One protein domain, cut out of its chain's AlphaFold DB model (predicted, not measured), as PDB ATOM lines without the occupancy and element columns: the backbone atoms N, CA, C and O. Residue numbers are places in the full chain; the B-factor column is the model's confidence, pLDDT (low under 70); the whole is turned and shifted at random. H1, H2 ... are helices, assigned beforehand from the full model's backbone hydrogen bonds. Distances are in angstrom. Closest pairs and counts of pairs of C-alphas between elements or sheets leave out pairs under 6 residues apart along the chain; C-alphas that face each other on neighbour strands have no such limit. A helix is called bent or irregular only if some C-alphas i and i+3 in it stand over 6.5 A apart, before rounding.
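Overview. This is residues 94 to 136 of the 178 residues of an uncharacterized protein of Coccidioides immitis (strain RS) (UniProt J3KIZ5). A single helix, H1, stands beside a long looped link that leaves its last residue, folds back and ends in a one-turn helix, H2, well away from it; residues 94 to 101 lie on the other side of H1 from H2. The outline is flat, with H1 running across its length rather than along it. The printed part has 43 residues, with two named helices in the order H1, H2 and no named strand; the class is all helix, though only 18 residues, under half, are in named elements. The whole is loose, with a radius of gyration of the C-alphas of 12.0 A, and the C-alphas span 37 by 23 by 10 A.

Arrangement. H1, residues 102 to 115, and H2, residues 131 to 134, are apart: no C-alpha of the one is within 8 A of the other. The long link between them holds 15 residues, 116 to 130. In H1 every O i to N i+4 pair is within hydrogen-bond range. H2 is too short for such a pair, and its one O i to N i+3 pair is not within range.

Along the chain. H1 runs 20.1 A from C-alpha 102 at (87.610, -47.262, 70.093) to C-alpha 115 at (89.402, -29.923, 60.029). H2 runs 4.9 A from Gln 131 to Ser 134, where the C-alpha is at (84.919, -50.101, 47.297). Neither helix is bent or irregular.

Size, cuts and confidence. The two C-alphas farthest apart are those of Ile 97 and Phe 136, 37.8 A. The printed part, residues 94 to 136, has no cut. The C-alphas of residues 116 to 130 lie 4 to 15 A from the mean of all C-alphas. The mean pLDDT of the printed part is 82.0; residues 119, 120 and 136 are under 70.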
ATOM      1  N   ALA A  94      95.318 -38.644  68.927       85.06
ATOM      2  CA  ALA A  94      96.370 -39.240  69.738       85.06
ATOM      3  C   ALA A  94      95.799 -39.827  71.041       85.06
ATOM      4  O   ALA A  94      94.691 -39.506  71.479       85.06
ATOM      5  N   TRP A  95      96.567 -40.721  71.665       81.31
ATOM      6  CA  TRP A  95      96.162 -41.370  72.907       81.31
ATOM      7  C   TRP A  95      96.064 -40.352  74.053       81.31
ATOM      8  O   TRP A  95      97.079 -39.920  74.597       81.31
ATOM      9  N   ASP A  96      94.834 -40.016  74.445       84.44
ATOM     10  CA  ASP A  96      94.524 -39.216  75.631       84.44
ATOM     11  C   ASP A  96      93.651 -40.035  76.593       84.44
ATOM     12  O   ASP A  96      92.879 -40.905  76.189       84.44
ATOM     13  N   ILE A  97      93.730 -39.745  77.893       85.88
ATOM     14  CA  ILE A  97      92.958 -40.438  78.939       85.88
ATOM     15  C   ILE A  97      91.446 -40.317  78.680       85.88
ATOM     16  O   ILE A  97      90.668 -41.179  79.083       85.88
ATOM     17  N   LYS A  98      91.028 -39.261  77.980       84.31
ATOM     18  CA  LYS A  98      89.635 -39.021  77.590       84.31
ATOM     19  C   LYS A  98      89.182 -39.876  76.400       84.31
ATOM     20  O   LYS A  98      87.997 -40.181  76.316       84.31
ATOM     21  N   ASN A  99      90.112 -40.315  75.550       83.69
ATOM     22  CA  ASN A  99      89.849 -40.992  74.277       83.69
ATOM     23  C   ASN A  99      90.302 -42.465  74.320       83.69
ATOM     24  O   ASN A  99      91.011 -42.942  73.440       83.69
ATOM     25  N   GLN A 100      89.929 -43.195  75.378       85.12
ATOM     26  CA  GLN A 100      90.343 -44.596  75.565       85.12
ATOM     27  C   GLN A 100      89.436 -45.616  74.869       85.12
ATOM     28  O   GLN A 100      89.801 -46.786  74.750       85.12
ATOM     29  N   THR A 101      88.239 -45.209  74.442       89.69
ATOM     30  CA  THR A 101      87.312 -46.104  73.748       89.69
ATOM     31  C   THR A 101      87.566 -46.069  72.240       89.69
ATOM     32  O   THR A 101      87.884 -45.012  71.693       89.69
ATOM     33  N   PRO A 102      87.400 -47.206  71.539       86.81
ATOM     34  CA  PRO A 102      87.610 -47.262  70.093       86.81
ATOM     35  C   PRO A 102      86.671 -46.313  69.334       86.81
ATOM     36  O   PRO A 102      87.094 -45.666  68.380       86.81
ATOM     37  N   GLU A 103      85.427 -46.176  69.799       87.69
ATOM     38  CA  GLU A 103      84.436 -45.244  69.242       87.69
ATOM     39  C   GLU A 103      84.899 -43.782  69.356       87.69
ATOM     40  O   GLU A 103      84.827 -43.025  68.392       87.69
ATOM     41  N   SER A 104      85.446 -43.390  70.513       87.81
ATOM     42  CA  SER A 104      85.938 -42.027  70.737       87.81
ATOM     43  C   SER A 104      87.165 -41.713  69.881       87.81
ATOM     44  O   SER A 104      87.237 -40.639  69.290       87.81
ATOM     45  N   ALA A 105      88.105 -42.655  69.755       86.12
ATOM     46  CA  ALA A 105      89.271 -42.485  68.891       86.12
ATOM     47  C   ALA A 105      88.873 -42.307  67.414       86.12
ATOM     48  O   ALA A 105      89.460 -41.494  66.696       86.12
ATOM     49  N   ARG A 106      87.844 -43.039  66.971       86.69
ATOM     50  CA  ARG A 106      87.278 -42.917  65.628       86.69
ATOM     51  C   ARG A 106      86.626 -41.548  65.412       86.69
ATOM     52  O   ARG A 106      86.937 -40.891  64.423       86.69
ATOM     53  N   GLU A 107      85.797 -41.089  66.348       88.06
ATOM     54  CA  GLU A 107      85.131 -39.782  66.273       88.06
ATOM     55  C   GLU A 107      86.143 -38.621  66.224       88.06
ATOM     56  O   GLU A 107      86.016 -37.703  65.414       88.06
ATOM     57  N   GLU A 108      87.189 -38.667  67.053       88.19
ATOM     58  CA  GLU A 108      88.235 -37.636  67.061       88.19
ATOM     59  C   GLU A 108      89.089 -37.644  65.789       88.19
ATOM     60  O   GLU A 108      89.466 -36.580  65.294       88.19
ATOM     61  N   SER A 109      89.337 -38.822  65.210       86.94
ATOM     62  CA  SER A 109      90.001 -38.944  63.910       86.94
ATOM     63  C   SER A 109      89.149 -38.367  62.774       86.94
ATOM     64  O   SER A 109      89.662 -37.640  61.922       86.94
ATOM     65  N   GLU A 110      87.835 -38.618  62.776       87.00
ATOM     66  CA  GLU A 110      86.899 -38.037  61.806       87.00
ATOM     67  C   GLU A 110      86.830 -36.503  61.924       87.00
ATOM     68  O   GLU A 110      86.873 -35.799  60.910       87.00
ATOM     69  N   LYS A 111      86.793 -35.966  63.153       87.75
ATOM     70  CA  LYS A 111      86.828 -34.515  63.415       87.75
ATOM     71  C   LYS A 111      88.114 -33.867  62.911       87.75
ATOM     72  O   LYS A 111      88.068 -32.799  62.297       87.75
ATOM     73  N   GLU A 112      89.260 -34.495  63.161       85.69
ATOM     74  CA  GLU A 112      90.551 -33.999  62.687       85.69
ATOM     75  C   GLU A 112      90.622 -33.991  61.161       85.69
ATOM     76  O   GLU A 112      91.002 -32.985  60.557       85.69
ATOM     77  N   TRP A 113      90.181 -35.079  60.532       85.31
ATOM     78  CA  TRP A 113      90.148 -35.207  59.083       85.31
ATOM     79  C   TRP A 113      89.267 -34.141  58.421       85.31
ATOM     80  O   TRP A 113      89.663 -33.530  57.423       85.31
ATOM     81  N   ALA A 114      88.102 -33.862  59.016       83.75
ATOM     82  CA  ALA A 114      87.221 -32.780  58.589       83.75
ATOM     83  C   ALA A 114      87.891 -31.401  58.723       83.75
ATOM     84  O   ALA A 114      87.746 -30.556  57.836       83.75
ATOM     85  N   ARG A 115      88.665 -31.175  59.795       84.38
ATOM     86  CA  ARG A 115      89.402 -29.923  60.029       84.38
ATOM     87  C   ARG A 115      90.536 -29.707  59.027       84.38
ATOM     88  O   ARG A 115      90.784 -28.573  58.630       84.38
ATOM     89  N   GLU A 116      91.204 -30.772  58.598       82.31
ATOM     90  CA  GLU A 116      92.320 -30.711  57.645       82.31
ATOM     91  C   GLU A 116      91.872 -30.534  56.181       82.31
ATOM     92  O   GLU A 116      92.693 -30.522  55.265       82.31
ATOM     93  N   GLY A 117      90.562 -30.386  55.942       76.31
ATOM     94  CA  GLY A 117      89.995 -30.119  54.619       76.31
ATOM     95  C   GLY A 117      90.090 -31.303  53.655       76.31
ATOM     96  O   GLY A 117      89.884 -31.142  52.451       76.31
ATOM     97  N   ARG A 118      90.395 -32.505  54.153       74.31
ATOM     98  CA  ARG A 118      90.526 -33.695  53.313       74.31
ATOM     99  C   ARG A 118      89.146 -34.278  53.030       74.31
ATOM    100  O   ARG A 118      88.449 -34.774  53.906       74.31
ATOM    101  N   SER A 119      88.718 -34.197  51.776       66.88
ATOM    102  CA  SER A 119      87.362 -34.578  51.376       66.88
ATOM    103  C   SER A 119      87.348 -35.981  50.768       66.88
ATOM    104  O   SER A 119      87.867 -36.158  49.666       66.88
ATOM    105  N   LYS A 120      86.749 -36.954  51.477       66.19
ATOM    106  CA  LYS A 120      85.870 -38.027  50.938       66.19
ATOM    107  C   LYS A 120      85.651 -39.190  51.903       66.19
ATOM    108  O   LYS A 120      84.555 -39.728  51.915       66.19
ATOM    109  N   ALA A 121      86.649 -39.566  52.691       74.00
ATOM    110  CA  ALA A 121      86.523 -40.602  53.712       74.00
ATOM    111  C   ALA A 121      87.724 -40.520  54.650       74.00
ATOM    112  O   ALA A 121      88.846 -40.306  54.181       74.00
ATOM    113  N   SER A 122      87.493 -40.699  55.949       82.75
ATOM    114  CA  SER A 122      88.584 -40.916  56.896       82.75
ATOM    115  C   SER A 122      89.326 -42.197  56.503       82.75
ATOM    116  O   SER A 122      88.678 -43.156  56.076       82.75
ATOM    117  N   PRO A 123      90.659 -42.277  56.654       81.75
ATOM    118  CA  PRO A 123      91.421 -43.481  56.311       81.75
ATOM    119  C   PRO A 123      90.897 -44.760  56.979       81.75
ATOM    120  O   PRO A 123      90.991 -45.835  56.399       81.75
ATOM    121  N   LEU A 124      90.298 -44.632  58.168       82.81
ATOM    122  CA  LEU A 124      89.670 -45.735  58.903       82.81
ATOM    123  C   LEU A 124      88.418 -46.303  58.205       82.81
ATOM    124  O   LEU A 124      88.124 -47.485  58.359       82.81
ATOM    125  N   GLU A 125      87.724 -45.498  57.396       83.06
ATOM    126  CA  GLU A 125      86.516 -45.904  56.663       83.06
ATOM    127  C   GLU A 125      86.820 -46.571  55.322       83.06
ATOM    128  O   GLU A 125      85.955 -47.218  54.723       83.06
ATOM    129  N   VAL A 126      88.051 -46.424  54.833       84.81
ATOM    130  CA  VAL A 126      88.500 -46.983  53.560       84.81
ATOM    131  C   VAL A 126      88.941 -48.427  53.786       84.81
ATOM    132  O   VAL A 126      90.122 -48.736  53.912       84.81
ATOM    133  N   SER A 127      87.967 -49.332  53.834       82.12
ATOM    134  CA  SER A 127      88.203 -50.777  53.867       82.12
ATOM    135  C   SER A 127      87.699 -51.430  52.579       82.12
ATOM    136  O   SER A 127      86.639 -51.033  52.091       82.12
ATOM    137  N   PRO A 128      88.370 -52.473  52.050       82.38
ATOM    138  CA  PRO A 128      87.840 -53.266  50.937       82.38
ATOM    139  C   PRO A 128      86.437 -53.834  51.207       82.38
ATOM    140  O   PRO A 128      85.659 -54.034  50.283       82.38
ATOM    141  N   ALA A 129      86.094 -54.080  52.476       82.50
ATOM    142  CA  ALA A 129      84.773 -54.568  52.871       82.50
ATOM    143  C   ALA A 129      83.698 -53.464  52.911       82.50
ATOM    144  O   ALA A 129      82.504 -53.769  52.916       82.50
ATOM    145  N   ASN A 130      84.098 -52.188  52.942       84.44
ATOM    146  CA  ASN A 130      83.163 -51.074  52.921       84.44
ATOM    147  C   ASN A 130      82.678 -50.846  51.483       84.44
ATOM    148  O   ASN A 130      83.372 -50.253  50.655       84.44
ATOM    149  N   GLN A 131      81.466 -51.320  51.186       80.69
ATOM    150  CA  GLN A 131      80.886 -51.226  49.846       80.69
ATOM    151  C   GLN A 131      80.755 -49.780  49.360       80.69
ATOM    152  O   GLN A 131      80.880 -49.538  48.164       80.69
ATOM    153  N   GLU A 132      80.519 -48.813  50.245       80.50
ATOM    154  CA  GLU A 132      80.346 -47.410  49.849       80.50
ATOM    155  C   GLU A 132      81.619 -46.824  49.226       80.50
ATOM    156  O   GLU A 132      81.546 -46.041  48.279       80.50
ATOM    157  N   VAL A 133      82.786 -47.272  49.696       75.94
ATOM    158  CA  VAL A 133      84.099 -46.843  49.199       75.94
ATOM    159  C   VAL A 133      84.614 -47.780  48.098       75.94
ATOM    160  O   VAL A 133      85.144 -47.317  47.086       75.94
ATOM    161  N   SER A 134      84.417 -49.095  48.245       75.94
ATOM    162  CA  SER A 134      84.919 -50.101  47.297       75.94
ATOM    163  C   SER A 134      84.187 -50.093  45.955       75.94
ATOM    164  O   SER A 134      84.809 -50.379  44.932       75.94
ATOM    165  N   ARG A 135      82.907 -49.687  45.916       72.25
ATOM    166  CA  ARG A 135      82.111 -49.634  44.673       72.25
ATOM    167  C   ARG A 135      82.823 -48.896  43.544       72.25
ATOM    168  O   ARG A 135      82.734 -49.327  42.407       72.25
ATOM    169  N   PHE A 136      83.554 -47.820  43.830       62.72
ATOM    170  CA  PHE A 136      84.272 -47.052  42.801       62.72
ATOM    171  C   PHE A 136      85.566 -47.720  42.304       62.72
ATOM    172  O   PHE A 136      86.124 -47.297  41.291       62.72
TER     173      PHE A 136